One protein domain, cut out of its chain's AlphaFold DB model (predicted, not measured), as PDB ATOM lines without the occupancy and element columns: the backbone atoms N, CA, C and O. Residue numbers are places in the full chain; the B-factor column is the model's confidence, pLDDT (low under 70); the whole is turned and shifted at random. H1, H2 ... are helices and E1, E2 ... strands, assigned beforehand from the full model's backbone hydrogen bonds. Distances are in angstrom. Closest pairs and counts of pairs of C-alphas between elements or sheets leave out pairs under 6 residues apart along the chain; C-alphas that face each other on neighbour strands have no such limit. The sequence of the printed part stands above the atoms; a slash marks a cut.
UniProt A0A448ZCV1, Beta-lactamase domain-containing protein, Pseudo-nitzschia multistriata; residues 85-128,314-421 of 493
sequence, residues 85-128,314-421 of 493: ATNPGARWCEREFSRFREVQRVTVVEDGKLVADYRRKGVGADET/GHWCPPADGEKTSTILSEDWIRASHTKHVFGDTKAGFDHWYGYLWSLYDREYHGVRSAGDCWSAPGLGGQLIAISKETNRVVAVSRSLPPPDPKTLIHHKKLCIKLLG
ATOM      1  N   ALA A  85     -56.530 -54.807 -19.142       85.69
ATOM      2  CA  ALA A  85     -57.784 -54.524 -19.845       85.69
ATOM      3  C   ALA A  85     -58.968 -54.412 -18.867       85.69
ATOM      4  O   ALA A  85     -59.898 -53.611 -19.053       85.69
ATOM      5  N   THR A  86     -58.921 -55.182 -17.777       85.12
ATOM      6  CA  THR A  86     -59.941 -55.161 -16.726       85.12
ATOM      7  C   THR A  86     -59.608 -54.201 -15.575       85.12
ATOM      8  O   THR A  86     -60.523 -53.827 -14.831       85.12
ATOM      9  N   ASN A  87     -58.378 -53.680 -15.499       86.00
ATOM     10  CA  ASN A  87     -57.955 -52.699 -14.498       86.00
ATOM     11  C   ASN A  87     -58.652 -51.321 -14.686       86.00
ATOM     12  O   ASN A  87     -58.507 -50.682 -15.736       86.00
ATOM     13  N   PRO A  88     -59.409 -50.809 -13.689       85.25
ATOM     14  CA  PRO A  88     -60.121 -49.531 -13.805       85.25
ATOM     15  C   PRO A  88     -59.203 -48.328 -14.038       85.25
ATOM     16  O   PRO A  88     -59.547 -47.431 -14.814       85.25
ATOM     17  N   GLY A  89     -58.040 -48.306 -13.385       85.69
ATOM     18  CA  GLY A  89     -57.059 -47.244 -13.538       85.69
ATOM     19  C   GLY A  89     -56.382 -47.264 -14.911       85.69
ATOM     20  O   GLY A  89     -56.240 -46.207 -15.527       85.69
ATOM     21  N   ALA A  90     -56.066 -48.448 -15.448       90.50
ATOM     22  CA  ALA A  90     -55.556 -48.585 -16.814       90.50
ATOM     23  C   ALA A  90     -56.567 -48.095 -17.863       90.50
ATOM     24  O   ALA A  90     -56.217 -47.285 -18.722       90.50
ATOM     25  N   ARG A  91     -57.845 -48.489 -17.747       90.12
ATOM     26  CA  ARG A  91     -58.909 -48.004 -18.649       90.12
ATOM     27  C   ARG A  91     -59.123 -46.497 -18.555       90.12
ATOM     28  O   ARG A  91     -59.400 -45.841 -19.558       90.12
ATOM     29  N   TRP A  92     -59.029 -45.933 -17.352       89.69
ATOM     30  CA  TRP A  92     -59.081 -44.484 -17.173       89.69
ATOM     31  C   TRP A  92     -57.896 -43.808 -17.864       89.69
ATOM     32  O   TRP A  92     -58.110 -42.841 -18.595       89.69
ATOM     33  N   CYS A  93     -56.681 -44.339 -17.690       90.94
ATOM     34  CA  CYS A  93     -55.475 -43.832 -18.341       90.94
ATOM     35  C   CYS A  93     -55.658 -43.819 -19.865       90.94
ATOM     36  O   CYS A  93     -55.533 -42.772 -20.497       90.94
ATOM     37  N   GLU A  94     -56.083 -44.936 -20.449       92.00
ATOM     38  CA  GLU A  94     -56.366 -45.024 -21.881       92.00
ATOM     39  C   GLU A  94     -57.425 -44.007 -22.339       92.00
ATOM     40  O   GLU A  94     -57.197 -43.262 -23.298       92.00
ATOM     41  N   ARG A  95     -58.563 -43.906 -21.642       91.56
ATOM     42  CA  ARG A  95     -59.642 -42.974 -22.008       91.56
ATOM     43  C   ARG A  95     -59.191 -41.514 -21.980       91.56
ATOM     44  O   ARG A  95     -59.569 -40.754 -22.868       91.56
ATOM     45  N   GLU A  96     -58.420 -41.103 -20.976       90.25
ATOM     46  CA  GLU A  96     -57.989 -39.708 -20.864       90.25
ATOM     47  C   GLU A  96     -56.843 -39.385 -21.828       90.25
ATOM     48  O   GLU A  96     -56.905 -38.383 -22.542       90.25
ATOM     49  N   PHE A  97     -55.815 -40.237 -21.904       90.31
ATOM     50  CA  PHE A  97     -54.611 -39.947 -22.687       90.31
ATOM     51  C   PHE A  97     -54.774 -40.202 -24.191       90.31
ATOM     52  O   PHE A  97     -54.114 -39.539 -24.996       90.31
ATOM     53  N   SER A  98     -55.706 -41.068 -24.609       91.12
ATOM     54  CA  SER A  98     -56.004 -41.283 -26.036       91.12
ATOM     55  C   SER A  98     -56.489 -40.023 -26.758       91.12
ATOM     56  O   SER A  98     -56.231 -39.864 -27.958       91.12
ATOM     57  N   ARG A  99     -57.092 -39.084 -26.015       89.12
ATOM     58  CA  ARG A  99     -57.609 -37.792 -26.499       89.12
ATOM     59  C   ARG A  99     -56.511 -36.838 -26.980       89.12
ATOM     60  O   ARG A  99     -56.795 -35.934 -27.760       89.12
ATOM     61  N   PHE A 100     -55.272 -37.051 -26.546       86.94
ATOM     62  CA  PHE A 100     -54.113 -36.223 -26.875       86.94
ATOM     63  C   PHE A 100     -53.299 -36.894 -27.972       86.94
ATOM     64  O   PHE A 100     -52.521 -37.801 -27.680       86.94
ATOM     65  N   ARG A 101     -53.463 -36.482 -29.238       87.19
ATOM     66  CA  ARG A 101     -52.888 -37.166 -30.424       87.19
ATOM     67  C   ARG A 101     -51.366 -37.319 -30.382       87.19
ATOM     68  O   ARG A 101     -50.803 -38.137 -31.095       87.19
ATOM     69  N   GLU A 102     -50.725 -36.527 -29.547       87.44
ATOM     70  CA  GLU A 102     -49.288 -36.375 -29.391       87.44
ATOM     71  C   GLU A 102     -48.760 -37.279 -28.276       87.44
ATOM     72  O   GLU A 102     -47.565 -37.544 -28.239       87.44
ATOM     73  N   VAL A 103     -49.616 -37.770 -27.369       91.94
ATOM     74  CA  VAL A 103     -49.237 -38.772 -26.363       91.94
ATOM     75  C   VAL A 103     -49.061 -40.121 -27.040       91.94
ATOM     76  O   VAL A 103     -50.029 -40.682 -27.557       91.94
ATOM     77  N   GLN A 104     -47.826 -40.618 -27.044       94.62
ATOM     78  CA  GLN A 104     -47.430 -41.871 -27.685       94.62
ATOM     79  C   GLN A 104     -47.595 -43.049 -26.728       94.62
ATOM     80  O   GLN A 104     -48.162 -44.072 -27.109       94.62
ATOM     81  N   ARG A 105     -47.176 -42.888 -25.469       96.25
ATOM     82  CA  ARG A 105     -47.302 -43.926 -24.444       96.25
ATOM     83  C   ARG A 105     -47.336 -43.328 -23.038       96.25
ATOM     84  O   ARG A 105     -46.716 -42.293 -22.790       96.25
ATOM     85  N   VAL A 106     -48.086 -43.964 -22.144       96.75
ATOM     86  CA  VAL A 106     -48.161 -43.647 -20.713       96.75
ATOM     87  C   VAL A 106     -48.049 -44.943 -19.935       96.75
ATOM     88  O   VAL A 106     -48.915 -45.806 -20.057       96.75
ATOM     89  N   THR A 107     -47.010 -45.046 -19.118       97.38
ATOM     90  CA  THR A 107     -46.724 -46.221 -18.297       97.38
ATOM     91  C   THR A 107     -46.838 -45.828 -16.827       97.38
ATOM     92  O   THR A 107     -46.322 -44.787 -16.417       97.38
ATOM     93  N   VAL A 108     -47.547 -46.640 -16.042       96.12
ATOM     94  CA  VAL A 108     -47.745 -46.443 -14.602       96.12
ATOM     95  C   VAL A 108     -47.333 -47.711 -13.872       96.12
ATOM     96  O   VAL A 108     -47.863 -48.790 -14.151       96.12
ATOM     97  N   VAL A 109     -46.406 -47.554 -12.934       95.62
ATOM     98  CA  VAL A 109     -45.964 -48.597 -12.008       95.62
ATOM     99  C   VAL A 109     -46.440 -48.212 -10.611       95.62
ATOM    100  O   VAL A 109     -46.266 -47.064 -10.214       95.62
ATOM    101  N   GLU A 110     -47.065 -49.141  -9.897       92.50
ATOM    102  CA  GLU A 110     -47.495 -49.010  -8.498       92.50
ATOM    103  C   GLU A 110     -47.034 -50.256  -7.753       92.50
ATOM    104  O   GLU A 110     -47.203 -51.362  -8.271       92.50
ATOM    105  N   ASP A 111     -46.441 -50.082  -6.572       90.69
ATOM    106  CA  ASP A 111     -45.959 -51.199  -5.750       90.69
ATOM    107  C   ASP A 111     -45.084 -52.176  -6.545       90.69
ATOM    108  O   ASP A 111     -45.214 -53.397  -6.463       90.69
ATOM    109  N   GLY A 112     -44.224 -51.609  -7.396       91.50
ATOM    110  CA  GLY A 112     -43.297 -52.381  -8.207       91.50
ATOM    111  C   GLY A 112     -43.902 -53.105  -9.415       91.50
ATOM    112  O   GLY A 112     -43.176 -53.761 -10.162       91.50
ATOM    113  N   LYS A 113     -45.213 -52.979  -9.654       93.12
ATOM    114  CA  LYS A 113     -45.926 -53.670 -10.736       93.12
ATOM    115  C   LYS A 113     -46.511 -52.701 -11.750       93.12
ATOM    116  O   LYS A 113     -46.974 -51.613 -11.421       93.12
ATOM    117  N   LEU A 114     -46.544 -53.125 -13.006       94.69
ATOM    118  CA  LEU A 114     -47.198 -52.401 -14.086       94.69
ATOM    119  C   LEU A 114     -48.719 -52.424 -13.877       94.69
ATOM    120  O   LEU A 114     -49.341 -53.482 -13.979       94.69
ATOM    121  N   VAL A 115     -49.311 -51.257 -13.615       94.69
ATOM    122  CA  VAL A 115     -50.761 -51.085 -13.390       94.69
ATOM    123  C   VAL A 115     -51.475 -50.360 -14.529       94.69
ATOM    124  O   VAL A 115     -52.701 -50.406 -14.612       94.69
ATOM    125  N   ALA A 116     -50.736 -49.698 -15.424       95.00
ATOM    126  CA  ALA A 116     -51.259 -49.179 -16.686       95.00
ATOM    127  C   ALA A 116     -50.141 -49.031 -17.726       95.00
ATOM    128  O   ALA A 116     -49.036 -48.606 -17.396       95.00
ATOM    129  N   ASP A 117     -50.447 -49.314 -18.992       95.44
ATOM    130  CA  ASP A 117     -49.537 -49.079 -20.119       95.44
ATOM    131  C   ASP A 117     -50.332 -48.685 -21.368       95.44
ATOM    132  O   ASP A 117     -50.542 -49.474 -22.291       95.44
ATOM    133  N   TYR A 118     -50.851 -47.457 -21.378       95.62
ATOM    134  CA  TYR A 118     -51.518 -46.937 -22.565       95.62
ATOM    135  C   TYR A 118     -50.481 -46.730 -23.667       95.62
ATOM    136  O   TYR A 118     -49.515 -45.995 -23.478       95.62
ATOM    137  N   ARG A 119     -50.724 -47.305 -24.845       95.56
ATOM    138  CA  ARG A 119     -49.883 -47.137 -26.031       95.56
ATOM    139  C   ARG A 119     -50.739 -46.736 -27.223       95.56
ATOM    140  O   ARG A 119     -51.698 -47.420 -27.576       95.56
ATOM    141  N   ARG A 120     -50.373 -45.637 -27.878       95.00
ATOM    142  CA  ARG A 120     -51.046 -45.169 -29.090       95.00
ATOM    143  C   ARG A 120     -50.919 -46.211 -30.201       95.00
ATOM    144  O   ARG A 120     -49.869 -46.818 -30.397       95.00
ATOM    145  N   LYS A 121     -51.989 -46.377 -30.982       93.75
ATOM    146  CA  LYS A 121     -51.974 -47.227 -32.180       93.75
ATOM    147  C   LYS A 121     -50.834 -46.805 -33.117       93.75
ATOM    148  O   LYS A 121     -50.799 -45.657 -33.548       93.75
ATOM    149  N   GLY A 122     -49.964 -47.754 -33.456       92.81
ATOM    150  CA  GLY A 122     -48.802 -47.546 -34.324       92.81
ATOM    151  C   GLY A 122     -47.475 -47.384 -33.581       92.81
ATOM    152  O   GLY A 122     -46.442 -47.548 -34.216       92.81
ATOM    153  N   VAL A 123     -47.497 -47.140 -32.267       93.94
ATOM    154  CA  VAL A 123     -46.284 -47.083 -31.439       93.94
ATOM    155  C   VAL A 123     -45.828 -48.501 -31.097       93.94
ATOM    156  O   VAL A 123     -46.634 -49.330 -30.657       93.94
ATOM    157  N   GLY A 124     -44.545 -48.789 -31.310       93.56
ATOM    158  CA  GLY A 124     -43.936 -50.086 -31.002       93.56
ATOM    159  C   GLY A 124     -43.813 -50.362 -29.496       93.56
ATOM    160  O   GLY A 124     -43.845 -49.455 -28.672       93.56
ATOM    161  N   ALA A 125     -43.673 -51.635 -29.101       90.00
ATOM    162  CA  ALA A 125     -43.388 -51.992 -27.698       90.00
ATOM    163  C   ALA A 125     -42.001 -51.506 -27.248       90.00
ATOM    164  O   ALA A 125     -41.857 -51.034 -26.122       90.00
ATOM    165  N   ASP A 126     -41.040 -51.564 -28.168       92.50
ATOM    166  CA  ASP A 126     -39.635 -51.211 -27.955       92.50
ATOM    167  C   ASP A 126     -39.295 -49.838 -28.558       92.50
ATOM    168  O   ASP A 126     -38.129 -49.517 -28.771       92.50
ATOM    169  N   GLU A 127     -40.304 -49.031 -28.898       95.25
ATOM    170  CA  GLU A 127     -40.070 -47.714 -29.488       95.25
ATOM    171  C   GLU A 127     -39.505 -46.755 -28.441       95.25
ATOM    172  O   GLU A 127     -40.099 -46.534 -27.380       95.25
ATOM    173  N   THR A 128     -38.339 -46.192 -28.746       96.06
ATOM    174  CA  THR A 128     -37.687 -45.191 -27.911       96.06
ATOM    175  C   THR A 128     -38.199 -43.800 -28.253       96.06
ATOM    176  O   THR A 128     -38.474 -43.469 -29.406       96.06
ATOM    177  N   GLY A 314     -32.596 -46.220  -4.108       94.19
ATOM    178  CA  GLY A 314     -31.347 -46.381  -4.852       94.19
ATOM    179  C   GLY A 314     -30.877 -47.821  -5.047       94.19
ATOM    180  O   GLY A 314     -29.854 -48.038  -5.706       94.19
ATOM    181  N   HIS A 315     -31.635 -48.803  -4.561       93.75
ATOM    182  CA  HIS A 315     -31.359 -50.216  -4.797       93.75
ATOM    183  C   HIS A 315     -31.907 -50.662  -6.153       93.75
ATOM    184  O   HIS A 315     -33.028 -50.322  -6.514       93.75
ATOM    185  N   TRP A 316     -31.167 -51.443  -6.935       93.62
ATOM    186  CA  TRP A 316     -31.661 -51.965  -8.215       93.62
ATOM    187  C   TRP A 316     -32.342 -53.326  -8.088       93.62
ATOM    188  O   TRP A 316     -33.097 -53.711  -8.971       93.62
ATOM    189  N   CYS A 317     -32.110 -54.040  -6.996       91.69
ATOM    190  CA  CYS A 317     -32.767 -55.295  -6.658       91.69
ATOM    191  C   CYS A 317     -32.933 -55.387  -5.134       91.69
ATOM    192  O   CYS A 317     -32.350 -54.566  -4.419       91.69
ATOM    193  N   PRO A 318     -33.733 -56.340  -4.623       85.56
ATOM    194  CA  PRO A 318     -33.786 -56.601  -3.191       85.56
ATOM    195  C   PRO A 318     -32.373 -56.855  -2.640       85.56
ATOM    196  O   PRO A 318     -31.668 -57.714  -3.179       85.56
ATOM    197  N   PRO A 319     -31.943 -56.129  -1.596       73.12
ATOM    198  CA  PRO A 319     -30.684 -56.425  -0.933       73.12
ATOM    199  C   PRO A 319     -30.715 -57.852  -0.379       73.12
ATOM    200  O   PRO A 319     -31.645 -58.226   0.332       73.12
ATOM    201  N   ALA A 320     -29.699 -58.650  -0.699       64.88
ATOM    202  CA  ALA A 320     -29.386 -59.832   0.092       64.88
ATOM    203  C   ALA A 320     -28.650 -59.374   1.361       64.88
ATOM    204  O   ALA A 320     -27.901 -58.393   1.307       64.88
ATOM    205  N   ASP A 321     -28.875 -60.050   2.491       57.78
ATOM    206  CA  ASP A 321     -28.289 -59.671   3.780       57.78
ATOM    207  C   ASP A 321     -26.783 -59.374   3.655       57.78
ATOM    208  O   ASP A 321     -25.978 -60.253   3.349       57.78
ATOM    209  N   GLY A 322     -26.416 -58.110   3.895       52.44
ATOM    210  CA  GLY A 322     -25.027 -57.649   3.958       52.44
ATOM    211  C   GLY A 322     -24.396 -57.137   2.657       52.44
ATOM    212  O   GLY A 322     -23.249 -56.700   2.708       52.44
ATOM    213  N   GLU A 323     -25.085 -57.120   1.509       54.22
ATOM    214  CA  GLU A 323     -24.439 -56.718   0.250       54.22
ATOM    215  C   GLU A 323     -24.773 -55.291  -0.234       54.22
ATOM    216  O   GLU A 323     -25.874 -54.996  -0.704       54.22
ATOM    217  N   LYS A 324     -23.734 -54.435  -0.284       58.53
ATOM    218  CA  LYS A 324     -23.696 -53.179  -1.069       58.53
ATOM    219  C   LYS A 324     -23.906 -53.394  -2.584       58.53
ATOM    220  O   LYS A 324     -24.083 -52.434  -3.326       58.53
ATOM    221  N   THR A 325     -23.886 -54.639  -3.071       67.94
ATOM    222  CA  THR A 325     -23.962 -54.996  -4.503       67.94
ATOM    223  C   THR A 325     -25.305 -54.627  -5.146       67.94
ATOM    224  O   THR A 325     -25.385 -54.444  -6.366       67.94
ATOM    225  N   SER A 326     -26.352 -54.465  -4.330       82.00
ATOM    226  CA  SER A 326     -27.693 -54.065  -4.766       82.00
ATOM    227  C   SER A 326     -27.863 -52.548  -4.925       82.00
ATOM    228  O   SER A 326     -28.873 -52.117  -5.475       82.00
ATOM    229  N   THR A 327     -26.900 -51.725  -4.498       90.69
ATOM    230  CA  THR A 327     -27.018 -50.257  -4.494       90.69
ATOM    231  C   THR A 327     -26.406 -49.631  -5.751       90.69
ATOM    232  O   THR A 327     -25.287 -49.953  -6.163       90.69
ATOM    233  N   ILE A 328     -27.155 -48.726  -6.385       94.12
ATOM    234  CA  ILE A 328     -26.653 -47.817  -7.432       94.12
ATOM    235  C   ILE A 328     -26.512 -46.396  -6.884       94.12
ATOM    236  O   ILE A 328     -25.595 -45.685  -7.280       94.12
ATOM    237  N   LEU A 329     -27.432 -45.973  -6.015       94.88
ATOM    238  CA  LEU A 329     -27.439 -44.651  -5.390       94.88
ATOM    239  C   LEU A 329     -27.550 -44.833  -3.879       94.88
ATOM    240  O   LEU A 329     -28.434 -45.560  -3.438       94.88
ATOM    241  N   SER A 330     -26.725 -44.153  -3.086       92.38
ATOM    242  CA  SER A 330     -26.936 -44.111  -1.636       92.38
ATOM    243  C   SER A 330     -28.277 -43.475  -1.275       92.38
ATOM    244  O   SER A 330     -28.762 -42.550  -1.938       92.38
ATOM    245  N   GLU A 331     -28.829 -43.894  -0.137       91.25
ATOM    246  CA  GLU A 331     -29.987 -43.242   0.484       91.25
ATOM    247  C   GLU A 331     -29.738 -41.735   0.704       91.25
ATOM    248  O   GLU A 331     -30.637 -40.910   0.516       91.25
ATOM    249  N   ASP A 332     -28.494 -41.354   1.018       92.38
ATOM    250  CA  ASP A 332     -28.065 -39.960   1.141       92.38
ATOM    251  C   ASP A 332     -28.196 -39.191  -0.170       92.38
ATOM    252  O   ASP A 332     -28.733 -38.080  -0.174       92.38
ATOM    253  N   TRP A 333     -27.789 -39.787  -1.294       96.00
ATOM    254  CA  TRP A 333     -27.990 -39.187  -2.610       96.00
ATOM    255  C   TRP A 333     -29.474 -39.021  -2.944       96.00
ATOM    256  O   TRP A 333     -29.877 -37.971  -3.457       96.00
ATOM    257  N   ILE A 334     -30.309 -40.020  -2.637       94.81
ATOM    258  CA  ILE A 334     -31.765 -39.947  -2.840       94.81
ATOM    259  C   ILE A 334     -32.363 -38.805  -2.011       94.81
ATOM    260  O   ILE A 334     -33.098 -37.963  -2.539       94.81
ATOM    261  N   ARG A 335     -32.011 -38.731  -0.723       93.31
ATOM    262  CA  ARG A 335     -32.462 -37.683   0.199       93.31
ATOM    263  C   ARG A 335     -32.014 -36.296  -0.257       93.31
ATOM    264  O   ARG A 335     -32.837 -35.379  -0.307       93.31
ATOM    265  N   ALA A 336     -30.750 -36.138  -0.639       93.94
ATOM    266  CA  ALA A 336     -30.220 -34.875  -1.144       93.94
ATOM    267  C   ALA A 336     -30.896 -34.468  -2.463       93.94
ATOM    268  O   ALA A 336     -31.296 -33.313  -2.622       93.94
ATOM    269  N   SER A 337     -31.123 -35.419  -3.374       94.06
ATOM    270  CA  SER A 337     -31.784 -35.178  -4.662       94.06
ATOM    271  C   SER A 337     -33.223 -34.690  -4.517       94.06
ATOM    272  O   SER A 337     -33.679 -33.892  -5.337       94.06
ATOM    273  N   HIS A 338     -33.921 -35.142  -3.474       88.81
ATOM    274  CA  HIS A 338     -35.306 -34.780  -3.169       88.81
ATOM    275  C   HIS A 338     -35.449 -33.735  -2.054       88.81
ATOM    276  O   HIS A 338     -36.558 -33.462  -1.590       88.81
ATOM    277  N   THR A 339     -34.349 -33.100  -1.655       92.25
ATOM    278  CA  THR A 339     -34.389 -31.937  -0.769       92.25
ATOM    279  C   THR A 339     -34.764 -30.683  -1.561       92.25
ATOM    280  O   THR A 339     -34.369 -30.491  -2.713       92.25
ATOM    281  N   LYS A 340     -35.560 -29.808  -0.943       93.25
ATOM    282  CA  LYS A 340     -36.014 -28.530  -1.506       93.25
ATOM    283  C   LYS A 340     -34.897 -27.478  -1.414       93.25
ATOM    284  O   LYS A 340     -34.959 -26.584  -0.579       93.25
ATOM    285  N   HIS A 341     -33.870 -27.603  -2.258       93.69
ATOM    286  CA  HIS A 341     -32.664 -26.757  -2.212       93.69
ATOM    287  C   HIS A 341     -32.926 -25.300  -2.594       93.69
ATOM    288  O   HIS A 341     -32.422 -24.381  -1.954       93.69
ATOM    289  N   VAL A 342     -33.711 -25.072  -3.647       93.69
ATOM    290  CA  VAL A 342     -33.998 -23.719  -4.136       93.69
ATOM    291  C   VAL A 342     -35.399 -23.641  -4.727       93.69
ATOM    292  O   VAL A 342     -35.866 -24.579  -5.372       93.69
ATOM    293  N   PHE A 343     -36.083 -22.517  -4.519       91.31
ATOM    294  CA  PHE A 343     -37.376 -22.259  -5.143       91.31
ATOM    295  C   PHE A 343     -37.200 -21.529  -6.477       91.31
ATOM    296  O   PHE A 343     -36.561 -20.477  -6.551       91.31
ATOM    297  N   GLY A 344     -37.779 -22.080  -7.541       84.69
ATOM    298  CA  GLY A 344     -37.778 -21.486  -8.870       84.69
ATOM    299  C   GLY A 344     -39.095 -20.789  -9.183       84.69
ATOM    300  O   GLY A 344     -40.038 -21.440  -9.623       84.69
ATOM    301  N   ASP A 345     -39.151 -19.460  -9.052       75.31
ATOM    302  CA  ASP A 345     -40.274 -18.672  -9.576       75.31
ATOM    303  C   ASP A 345     -40.112 -18.473 -11.089       75.31
ATOM    304  O   ASP A 345     -39.343 -17.640 -11.575       75.31
ATOM    305  N   THR A 346     -40.841 -19.275 -11.858       65.06
ATOM    306  CA  THR A 346     -40.794 -19.218 -13.322       65.06
ATOM    307  C   THR A 346     -41.732 -18.168 -13.914       65.06
ATOM    308  O   THR A 346     -41.712 -17.983 -15.132       65.06
ATOM    309  N   LYS A 347     -42.588 -17.516 -13.105       58.50
ATOM    310  CA  LYS A 347     -43.669 -16.589 -13.517       58.50
ATOM    311  C   LYS A 347     -44.646 -17.118 -14.581       58.50
ATOM    312  O   LYS A 347     -45.575 -16.422 -14.976       58.50
ATOM    313  N   ALA A 348     -44.465 -18.355 -15.038       51.72
ATOM    314  CA  ALA A 348     -45.211 -18.998 -16.113       51.72
ATOM    315  C   ALA A 348     -46.196 -20.062 -15.590       51.72
ATOM    316  O   ALA A 348     -46.699 -20.861 -16.376       51.72
ATOM    317  N   GLY A 349     -46.454 -20.092 -14.275       51.97
ATOM    318  CA  GLY A 349     -47.241 -21.150 -13.628       51.97
ATOM    319  C   GLY A 349     -46.515 -22.498 -13.613       51.97
ATOM    320  O   GLY A 349     -47.125 -23.549 -13.791       51.97
ATOM    321  N   PHE A 350     -45.186 -22.462 -13.497       62.50
ATOM    322  CA  PHE A 350     -44.329 -23.633 -13.309       62.50
ATOM    323  C   PHE A 350     -43.419 -23.437 -12.099       62.50
ATOM    324  O   PHE A 350     -42.268 -23.852 -12.126       62.50
ATOM    325  N   ASP A 351     -43.877 -22.714 -11.087       77.44
ATOM    326  CA  ASP A 351     -43.174 -22.577  -9.822       77.44
ATOM    327  C   ASP A 351     -43.002 -23.944  -9.151       77.44
ATOM    328  O   ASP A 351     -43.876 -24.811  -9.230       77.44
ATOM    329  N   HIS A 352     -41.812 -24.189  -8.618       86.12
ATOM    330  CA  HIS A 352     -41.459 -25.451  -7.977       86.12
ATOM    331  C   HIS A 352     -40.217 -25.290  -7.120       86.12
ATOM    332  O   HIS A 352     -39.371 -24.429  -7.374       86.12
ATOM    333  N   TRP A 353     -40.080 -26.184  -6.154       91.81
ATOM    334  CA  TRP A 353     -38.793 -26.443  -5.537       91.81
ATOM    335  C   TRP A 353     -37.928 -27.265  -6.490       91.81
ATOM    336  O   TRP A 353     -38.439 -28.078  -7.258       91.81
ATOM    337  N   TYR A 354     -36.619 -27.060  -6.455       93.56
ATOM    338  CA  TYR A 354     -35.663 -27.796  -7.272       93.56
ATOM    339  C   TYR A 354     -34.639 -28.500  -6.390       93.56
ATOM    340  O   TYR A 354     -34.173 -27.929  -5.403       93.56
ATOM    341  N   GLY A 355     -34.332 -29.742  -6.756       95.69
ATOM    342  CA  GLY A 355     -33.361 -30.598  -6.088       95.69
ATOM    343  C   GLY A 355     -32.156 -30.864  -6.980       95.69
ATOM    344  O   GLY A 355     -31.794 -30.016  -7.796       95.69
ATOM    345  N   TYR A 356     -31.552 -32.051  -6.889       97.44
ATOM    346  CA  TYR A 356     -30.466 -32.433  -7.802       97.44
ATOM    347  C   TYR A 356     -31.028 -32.879  -9.150       97.44
ATOM    348  O   TYR A 356     -31.241 -34.060  -9.410       97.44
ATOM    349  N   LEU A 357     -31.282 -31.894 -10.011       96.81
ATOM    350  CA  LEU A 357     -31.882 -32.008 -11.342       96.81
ATOM    351  C   LEU A 357     -33.333 -32.524 -11.391       96.81
ATOM    352  O   LEU A 357     -33.853 -32.799 -12.478       96.81
ATOM    353  N   TRP A 358     -34.010 -32.574 -10.243       95.75
ATOM    354  CA  TRP A 358     -35.427 -32.915 -10.103       95.75
ATOM    355  C   TRP A 358     -36.267 -31.677  -9.780       95.75
ATOM    356  O   TRP A 358     -35.834 -30.799  -9.037       95.75
ATOM    357  N   SER A 359     -37.487 -31.616 -10.320       92.44
ATOM    358  CA  SER A 359     -38.515 -30.640  -9.944       92.44
ATOM    359  C   SER A 359     -39.437 -31.240  -8.884       92.44
ATOM    360  O   SER A 359     -40.009 -32.310  -9.099       92.44
ATOM    361  N   LEU A 360     -39.617 -30.533  -7.772       90.69
ATOM    362  CA  LEU A 360     -40.369 -30.961  -6.603       90.69
ATOM    363  C   LEU A 360     -41.607 -30.079  -6.450       90.69
ATOM    364  O   LEU A 360     -41.521 -28.849  -6.372       90.69
ATOM    365  N   TYR A 361     -42.762 -30.725  -6.409       85.69
ATOM    366  CA  TYR A 361     -44.057 -30.092  -6.244       85.69
ATOM    367  C   TYR A 361     -44.644 -30.493  -4.900       85.69
ATOM    368  O   TYR A 361     -44.688 -31.679  -4.571       85.69
ATOM    369  N   ASP A 362     -45.125 -29.502  -4.158       82.94
ATOM    370  CA  ASP A 362     -45.914 -29.754  -2.961       82.94
ATOM    371  C   ASP A 362     -47.209 -30.491  -3.323       82.94
ATOM    372  O   ASP A 362     -47.719 -30.396  -4.447       82.94
ATOM    373  N   ARG A 363     -47.777 -31.184  -2.333       76.38
ATOM    374  CA  ARG A 363     -49.051 -31.907  -2.450       76.38
ATOM    375  C   ARG A 363     -50.186 -31.124  -3.121       76.38
ATOM    376  O   ARG A 363     -51.077 -31.717  -3.731       76.38
ATOM    377  N   GLU A 364     -50.219 -29.807  -2.957       73.31
ATOM    378  CA  GLU A 364     -51.175 -28.944  -3.639       73.31
ATOM    379  C   GLU A 364     -50.460 -28.094  -4.685       73.31
ATOM    380  O   GLU A 364     -49.605 -27.273  -4.366       73.31
ATOM    381  N   TYR A 365     -50.850 -28.267  -5.947       65.88
ATOM    382  CA  TYR A 365     -50.234 -27.571  -7.065       65.88
ATOM    383  C   TYR A 365     -51.294 -27.045  -8.042       65.88
ATOM    384  O   TYR A 365     -52.038 -27.809  -8.662       65.88
ATOM    385  N   HIS A 366     -51.390 -25.714  -8.162       63.59
ATOM    386  CA  HIS A 366     -52.408 -24.988  -8.945       63.59
ATOM    387  C   HIS A 366     -53.845 -25.534  -8.794       63.59
ATOM    388  O   HIS A 366     -54.550 -25.759  -9.788       63.59
ATOM    389  N   GLY A 367     -54.277 -25.763  -7.549       64.69
ATOM    390  CA  GLY A 367     -55.628 -26.235  -7.224       64.69
ATOM    391  C   GLY A 367     -55.890 -27.705  -7.570       64.69
ATOM    392  O   GLY A 367     -57.044 -28.130  -7.615       64.69
ATOM    393  N   VAL A 368     -54.843 -28.487  -7.849       65.44
ATOM    394  CA  VAL A 368     -54.910 -29.948  -7.948       65.44
ATOM    395  C   VAL A 368     -54.120 -30.544  -6.793       65.44
ATOM    396  O   VAL A 368     -52.996 -30.129  -6.531       65.44
ATOM    397  N   ARG A 369     -54.721 -31.520  -6.110       68.06
ATOM    398  CA  ARG A 369     -54.129 -32.194  -4.957       68.06
ATOM    399  C   ARG A 369     -53.647 -33.591  -5.351       68.06
ATOM    400  O   ARG A 369     -54.446 -34.384  -5.852       68.06
ATOM    401  N   SER A 370     -52.370 -33.887  -5.130       70.19
ATOM    402  CA  SER A 370     -51.802 -35.241  -5.187       70.19
ATOM    403  C   SER A 370     -51.965 -35.969  -3.843       70.19
ATOM    404  O   SER A 370     -52.519 -35.437  -2.870       70.19
ATOM    405  N   ALA A 371     -51.519 -37.227  -3.796       70.56
ATOM    406  CA  ALA A 371     -51.484 -38.017  -2.568       70.56
ATOM    407  C   ALA A 371     -50.550 -37.389  -1.521       70.56
ATOM    408  O   ALA A 371     -50.976 -37.179  -0.385       70.56
ATOM    409  N   GLY A 372     -49.361 -36.973  -1.956       79.19
ATOM    410  CA  GLY A 372     -48.403 -36.170  -1.204       79.19
ATOM    411  C   GLY A 372     -47.445 -35.430  -2.136       79.19
ATOM    412  O   GLY A 372     -47.855 -35.049  -3.240       79.19
ATOM    413  N   ASP A 373     -46.220 -35.183  -1.689       84.31
ATOM    414  CA  ASP A 373     -45.241 -34.438  -2.484       84.31
ATOM    415  C   ASP A 373     -44.864 -35.240  -3.740       84.31
ATOM    416  O   ASP A 373     -44.784 -36.465  -3.742       84.31
ATOM    417  N   CYS A 374     -44.688 -34.546  -4.862       87.25
ATOM    418  CA  CYS A 374     -44.402 -35.177  -6.146       87.25
ATOM    419  C   CYS A 374     -43.040 -34.727  -6.653       87.25
ATOM    420  O   CYS A 374     -42.782 -33.528  -6.783       87.25
ATOM    421  N   TRP A 375     -42.206 -35.681  -7.045       90.81
ATOM    422  CA  TRP A 375     -40.960 -35.385  -7.744       90.81
ATOM    423  C   TRP A 375     -41.113 -35.696  -9.214       90.81
ATOM    424  O   TRP A 375     -41.831 -36.614  -9.609       90.81
ATOM    425  N   SER A 376     -40.483 -34.890 -10.054       92.69
ATOM    426  CA  SER A 376     -40.641 -35.022 -11.490       92.69
ATOM    427  C   SER A 376     -39.440 -34.529 -12.274       92.69
ATOM    428  O   SER A 376     -38.728 -33.612 -11.871       92.69
ATOM    429  N   ALA A 377     -39.277 -35.111 -13.450       93.75
ATOM    430  CA  ALA A 377     -38.286 -34.742 -14.437       93.75
ATOM    431  C   ALA A 377     -39.011 -34.335 -15.729       93.75
ATOM    432  O   ALA A 377     -39.216 -35.170 -16.620       93.75
ATOM    433  N   PRO A 378     -39.474 -33.077 -15.836       90.25
ATOM    434  CA  PRO A 378     -40.209 -32.616 -17.003       90.25
ATOM    435  C   PRO A 378     -39.286 -32.419 -18.213       90.25
ATOM    436  O   PRO A 378     -38.226 -31.795 -18.134       90.25
ATOM    437  N   GLY A 379     -39.738 -32.902 -19.367       89.31
ATOM    438  CA  GLY A 379     -39.092 -32.723 -20.660       89.31
ATOM    439  C   GLY A 379     -39.901 -31.830 -21.596       89.31
ATOM    440  O   GLY A 379     -41.126 -31.689 -21.491       89.31
ATOM    441  N   LEU A 380     -39.208 -31.222 -22.564       85.25
ATOM    442  CA  LEU A 380     -39.862 -30.466 -23.628       85.25
ATOM    443  C   LEU A 380     -40.896 -31.349 -24.334       85.25
ATOM    444  O   LEU A 380     -40.665 -32.517 -24.615       85.25
ATOM    445  N   GLY A 381     -42.052 -30.772 -24.636       78.56
ATOM    446  CA  GLY A 381     -43.113 -31.500 -25.317       78.56
ATOM    447  C   GLY A 381     -44.017 -32.316 -24.393       78.56
ATOM    448  O   GLY A 381     -44.980 -32.901 -24.875       78.56
ATOM    449  N   GLY A 382     -43.764 -32.300 -23.080       85.00
ATOM    450  CA  GLY A 382     -44.539 -33.044 -22.089       85.00
ATOM    451  C   GLY A 382     -44.052 -34.476 -21.876       85.00
ATOM    452  O   GLY A 382     -44.849 -35.293 -21.414       85.00
ATOM    453  N   GLN A 383     -42.782 -34.764 -22.199       91.56
ATOM    454  CA  GLN A 383     -42.113 -35.942 -21.641       91.56
ATOM    455  C   GLN A 383     -42.077 -35.804 -20.123       91.56
ATOM    456  O   GLN A 383     -41.936 -34.690 -19.603       91.56
ATOM    457  N   LEU A 384     -42.214 -36.916 -19.415       93.06
ATOM    458  CA  LEU A 384     -42.278 -36.879 -17.965       93.06
ATOM    459  C   LEU A 384     -41.804 -38.198 -17.375       93.06
ATOM    460  O   LEU A 384     -42.224 -39.254 -17.836       93.06
ATOM    461  N   ILE A 385     -41.002 -38.107 -16.320       97.06
ATOM    462  CA  ILE A 385     -40.964 -39.092 -15.237       97.06
ATOM    463  C   ILE A 385     -41.498 -38.364 -14.012       97.06
ATOM    464  O   ILE A 385     -41.094 -37.226 -13.767       97.06
ATOM    465  N   ALA A 386     -42.418 -38.968 -13.276       94.19
ATOM    466  CA  ALA A 386     -42.895 -38.428 -12.018       94.19
ATOM    467  C   ALA A 386     -43.134 -39.544 -11.008       94.19
ATOM    468  O   ALA A 386     -43.544 -40.640 -11.384       94.19
ATOM    469  N   ILE A 387     -42.860 -39.254  -9.744       93.12
ATOM    470  CA  ILE A 387     -42.880 -40.221  -8.653       93.12
ATOM    471  C   ILE A 387     -43.576 -39.639  -7.424       93.12
ATOM    472  O   ILE A 387     -43.558 -38.426  -7.199       93.12
ATOM    473  N   SER A 388     -44.204 -40.524  -6.657       89.56
ATOM    474  CA  SER A 388     -44.908 -40.221  -5.409       89.56
ATOM    475  C   SER A 388     -44.638 -41.358  -4.429       89.56
ATOM    476  O   SER A 388     -45.047 -42.494  -4.691       89.56
ATOM    477  N   LYS A 389     -43.934 -41.073  -3.325       87.62
ATOM    478  CA  LYS A 389     -43.641 -42.089  -2.294       87.62
ATOM    479  C   LYS A 389     -44.909 -42.503  -1.555       87.62
ATOM    480  O   LYS A 389     -45.061 -43.667  -1.213       87.62
ATOM    481  N   GLU A 390     -45.856 -41.587  -1.384       86.44
ATOM    482  CA  GLU A 390     -47.112 -41.814  -0.666       86.44
ATOM    483  C   GLU A 390     -48.023 -42.827  -1.361       86.44
ATOM    484  O   GLU A 390     -48.840 -43.470  -0.709       86.44
ATOM    485  N   THR A 391     -47.897 -42.960  -2.682       86.69
ATOM    486  CA  THR A 391     -48.614 -43.965  -3.484       86.69
ATOM    487  C   THR A 391     -47.703 -45.050  -4.035       86.69
ATOM    488  O   THR A 391     -48.181 -45.880  -4.802       86.69
ATOM    489  N   ASN A 392     -46.413 -45.020  -3.681       89.88
ATOM    490  CA  ASN A 392     -45.378 -45.900  -4.213       89.88
ATOM    491  C   ASN A 392     -45.471 -46.063  -5.742       89.88
ATOM    492  O   ASN A 392     -45.540 -47.170  -6.282       89.88
ATOM    493  N   ARG A 393     -45.586 -44.922  -6.436       91.69
ATOM    494  CA  ARG A 393     -46.029 -44.874  -7.831       91.69
ATOM    495  C   ARG A 393     -45.065 -44.111  -8.723       91.69
ATOM    496  O   ARG A 393     -44.663 -42.995  -8.391       91.69
ATOM    497  N   VAL A 394     -44.776 -44.675  -9.894       95.44
ATOM    498  CA  VAL A 394     -44.027 -44.039 -10.983       95.44
ATOM    499  C   VAL A 394     -44.941 -43.851 -12.183       95.44
ATOM    500  O   VAL A 394     -45.600 -44.786 -12.632       95.44
ATOM    501  N   VAL A 395     -44.934 -42.653 -12.755       95.62
ATOM    502  CA  VAL A 395     -45.624 -42.322 -14.002       95.62
ATOM    503  C   VAL A 395     -44.594 -41.847 -15.014       95.62
ATOM    504  O   VAL A 395     -43.909 -40.850 -14.784       95.62
ATOM    505  N   ALA A 396     -44.525 -42.521 -16.158       97.62
ATOM    506  CA  ALA A 396     -43.758 -42.068 -17.307       97.62
ATOM    507  C   ALA A 396     -44.679 -41.755 -18.489       97.62
ATOM    508  O   ALA A 396     -45.643 -42.472 -18.761       97.62
ATOM    509  N   VAL A 397     -44.379 -40.673 -19.207       95.81
ATOM    510  CA  VAL A 397     -45.131 -40.248 -20.394       95.81
ATOM    511  C   VAL A 397     -44.162 -39.937 -21.517       95.81
ATOM    512  O   VAL A 397     -43.259 -39.114 -21.345       95.81
ATOM    513  N   SER A 398     -44.418 -40.524 -22.685       95.31
ATOM    514  CA  SER A 398     -43.738 -40.181 -23.926       95.31
ATOM    515  C   SER A 398     -44.671 -39.504 -24.930       95.31
ATOM    516  O   SER A 398     -45.817 -39.925 -25.129       95.31
ATOM    517  N   ARG A 399     -44.189 -38.435 -25.574       90.62
ATOM    518  CA  ARG A 399     -44.959 -37.634 -26.547       90.62
ATOM    519  C   ARG A 399     -44.172 -37.353 -27.829       90.62
ATOM    520  O   ARG A 399     -42.953 -37.238 -27.800       90.62
ATOM    521  N   SER A 400     -44.863 -37.167 -28.949       86.62
ATOM    522  CA  SER A 400     -44.276 -36.647 -30.190       86.62
ATOM    523  C   SER A 400     -44.192 -35.118 -30.153       86.62
ATOM    524  O   SER A 400     -45.079 -34.457 -29.607       86.62
ATOM    525  N   LEU A 401     -43.153 -34.534 -30.761       75.00
ATOM    526  CA  LEU A 401     -43.055 -33.079 -30.887       75.00
ATOM    527  C   LEU A 401     -43.941 -32.521 -32.018       75.00
ATOM    528  O   LEU A 401     -44.017 -33.141 -33.078       75.00
ATOM    529  N   PRO A 402     -44.480 -31.295 -31.857       65.69
ATOM    530  CA  PRO A 402     -44.668 -30.547 -30.610       65.69
ATOM    531  C   PRO A 402     -46.110 -30.690 -30.074       65.69
ATOM    532  O   PRO A 402     -47.046 -30.802 -30.864       65.69
ATOM    533  N   PRO A 403     -46.336 -30.613 -28.747       58.59
ATOM    534  CA  PRO A 403     -47.690 -30.509 -28.220       58.59
ATOM    535  C   PRO A 403     -48.310 -29.151 -28.601       58.59
ATOM    536  O   PRO A 403     -47.599 -28.134 -28.569       58.59
ATOM    537  N   PRO A 404     -49.614 -29.108 -28.934       59.72
ATOM    538  CA  PRO A 404     -50.342 -27.865 -29.155       59.72
ATOM    539  C   PRO A 404     -50.503 -27.111 -27.824       59.72
ATOM    540  O   PRO A 404     -50.414 -27.729 -26.771       59.72
ATOM    541  N   ASP A 405     -50.647 -25.784 -27.922       68.25
ATOM    542  CA  ASP A 405     -51.004 -24.743 -26.934       68.25
ATOM    543  C   ASP A 405     -50.756 -24.939 -25.393       68.25
ATOM    544  O   ASP A 405     -50.887 -26.023 -24.824       68.25
ATOM    545  N   PRO A 406     -50.463 -23.860 -24.633       68.88
ATOM    546  CA  PRO A 406     -50.224 -23.938 -23.181       68.88
ATOM    547  C   PRO A 406     -51.332 -24.597 -22.336       68.88
ATOM    548  O   PRO A 406     -51.022 -25.212 -21.315       68.88
ATOM    549  N   LYS A 407     -52.611 -24.507 -22.731       70.31
ATOM    550  CA  LYS A 407     -53.729 -25.100 -21.974       70.31
ATOM    551  C   LYS A 407     -53.684 -26.619 -22.048       70.31
ATOM    552  O   LYS A 407     -53.880 -27.279 -21.028       70.31
ATOM    553  N   THR A 408     -53.370 -27.168 -23.220       73.56
ATOM    554  CA  THR A 408     -53.193 -28.612 -23.412       73.56
ATOM    555  C   THR A 408     -52.053 -29.144 -22.537       73.56
ATOM    556  O   THR A 408     -52.191 -30.199 -21.916       73.56
ATOM    557  N   LEU A 409     -50.951 -28.396 -22.396       72.56
ATOM    558  CA  LEU A 409     -49.836 -28.780 -21.521       72.56
ATOM    559  C   LEU A 409     -50.205 -28.739 -20.029       72.56
ATOM    560  O   LEU A 409     -49.873 -29.664 -19.289       72.56
ATOM    561  N   ILE A 410     -50.919 -27.698 -19.588       73.19
ATOM    562  CA  ILE A 410     -51.416 -27.607 -18.206       73.19
ATOM    563  C   ILE A 410     -52.382 -28.758 -17.918       73.19
ATOM    564  O   ILE A 410     -52.274 -29.411 -16.881       73.19
ATOM    565  N   HIS A 411     -53.312 -29.042 -18.833       74.50
ATOM    566  CA  HIS A 411     -54.266 -30.133 -18.663       74.50
ATOM    567  C   HIS A 411     -53.562 -31.494 -18.578       74.50
ATOM    568  O   HIS A 411     -53.843 -32.259 -17.656       74.50
ATOM    569  N   HIS A 412     -52.588 -31.746 -19.457       76.19
ATOM    570  CA  HIS A 412     -51.717 -32.923 -19.414       76.19
ATOM    571  C   HIS A 412     -51.033 -33.084 -18.051       76.19
ATOM    572  O   HIS A 412     -51.088 -34.153 -17.446       76.19
ATOM    573  N   LYS A 413     -50.456 -32.004 -17.512       75.12
ATOM    574  CA  LYS A 413     -49.813 -32.021 -16.191       75.12
ATOM    575  C   LYS A 413     -50.806 -32.369 -15.079       75.12
ATOM    576  O   LYS A 413     -50.504 -33.207 -14.235       75.12
ATOM    577  N   LYS A 414     -52.013 -31.792 -15.108       77.31
ATOM    578  CA  LYS A 414     -53.080 -32.126 -14.147       77.31
ATOM    579  C   LYS A 414     -53.467 -33.607 -14.210       77.31
ATOM    580  O   LYS A 414     -53.735 -34.195 -13.167       77.31
ATOM    581  N   LEU A 415     -53.491 -34.217 -15.398       79.19
ATOM    582  CA  LEU A 415     -53.740 -35.655 -15.545       79.19
ATOM    583  C   LEU A 415     -52.595 -36.497 -14.971       79.19
ATOM    584  O   LEU A 415     -52.865 -37.467 -14.272       79.19
ATOM    585  N   CYS A 416     -51.340 -36.097 -15.182       79.69
ATOM    586  CA  CYS A 416     -50.185 -36.783 -14.593       79.69
ATOM    587  C   CYS A 416     -50.207 -36.725 -13.056       79.69
ATOM    588  O   CYS A 416     -49.992 -37.737 -12.401       79.69
ATOM    589  N   ILE A 417     -50.558 -35.575 -12.471       77.00
ATOM    590  CA  ILE A 417     -50.729 -35.436 -11.015       77.00
ATOM    591  C   ILE A 417     -51.865 -36.337 -10.507       77.00
ATOM    592  O   ILE A 417     -51.728 -36.980  -9.470       77.00
ATOM    593  N   LYS A 418     -52.974 -36.449 -11.253       78.56
ATOM    594  CA  LYS A 418     -54.062 -37.382 -10.912       78.56
ATOM    595  C   LYS A 418     -53.617 -38.844 -10.940       78.56
ATOM    596  O   LYS A 418     -54.043 -39.597 -10.069       78.56
ATOM    597  N   LEU A 419     -52.756 -39.238 -11.885       80.94
ATOM    598  CA  LEU A 419     -52.182 -40.590 -11.917       80.94
ATOM    599  C   LEU A 419     -51.371 -40.902 -10.650       80.94
ATOM    600  O   LEU A 419     -51.366 -42.051 -10.220       80.94
ATOM    601  N   LEU A 420     -50.745 -39.898 -10.025       79.69
ATOM    602  CA  LEU A 420     -50.005 -40.033  -8.762       79.69
ATOM    603  C   LEU A 420     -50.898 -39.967  -7.507       79.69
ATOM    604  O   LEU A 420     -50.443 -40.306  -6.419       79.69
ATOM    605  N   GLY A 421     -52.157 -39.533  -7.629       74.00
ATOM    606  CA  GLY A 421     -53.076 -39.334  -6.502       74.00
ATOM    607  C   GLY A 421     -53.843 -40.587  -6.058       74.00
ATOM    608  O   GLY A 421     -53.974 -41.562  -6.794       74.00
TER     609      GLY A 421
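Overview. This is residues 85 to 128 and 314 to 421 of the 493 residues of the protein "Beta-lactamase domain-containing protein" of Pseudo-nitzschia multistriata (UniProt A0A448ZCV1). One long, twisted antiparallel sheet makes a wall, with H1 and H3 roughly side by side over one face and no named helix over the other. H1 covers the E2 end and H3 covers E8 and E7, while the short strands E5, E4 and E3 run on beyond them; residues 314 to 330 and H2 form an arm reaching away from the sheet. The printed part has 152 residues, under half of them in named elements, in the order H1 E1 E2 H2 E3 E4 E5 E6 E7 E8 H3, with sheet order E2 E1 E8 E7 E6 E5 E4 E3. The class is mixed, helices and strands; the whole is compact, with a radius of gyration of the C-alphas of 16.4 A and spans of 48 by 40 by 26 A.

Arrangement. H1, residues 88 to 97, is on the sheet at a height of 8.5 A. E1, residues 103 to 110, and E2, residues 113 to 119, form a hairpin, with N 106 and O 118 at 2.8 A. H1 lies over E2, slantwise to the strands, but only just, at 30.2 degrees to E2 on the local plane; their closest C-alphas, of Ala 90 and Ala 116, are 4.3 A apart. H2, residues 331 to 337, is only just not on the sheet, with 4 pairs of C-alphas within 10 A. E3, residues 342 to 344, E4, 352 to 354, E5, 359 to 361, E6, 374 to 378, E7, 384 to 388, and E8, 393 to 399, form a meander, each strand the antiparallel neighbour of the one before. Its hairpins include E3 and E4, with N 344 and O 352 at 2.8 A, and E7 and E8, with N 386 and O 395 at 2.8 A. E8 is also antiparallel to E1, with N 107 and O 396 at 2.9 A. H3, residues 406 to 420, lies over E8 and E7 at a height of 9.2 A and runs along the strands, at 26 degrees to E7 on the local plane; the closest C-alphas of H3 and E7, of Leu 420 and Ser 388, are 6.1 A apart. H1 and H3, on the same face, form two layers with the sheet, helices over one face; they are close but not clearly touching, at a shallow tilt of 10 degrees, opposite ways, with C-alphas 93 and 419 closest at 7.9 A. In H1, H2 and H3 every O i to N i+4 pair is within hydrogen-bond range.

Along the chain. H1 begins at C-alpha 88 (-60.121, -49.531, -13.805) and measures 14.2 A. E1 measures 20.7 A, E8 20.1 A and H3 21.6 A, ending at C-alpha 420 (-50.005, -40.033, -8.762).

Size, cuts and confidence. The C-alphas of Gly 322 and Asp 405 are the farthest apart, at 52.1 A. Residues 129 to 313 are not printed, and C-alphas 128 and 314 are 23.9 A apart across the cut. The link E5 to E6 is long, with 12 residues. Confidence is under 70 in residues 320 to 325, 346 to 350, 365 to 369 and 402 to 406.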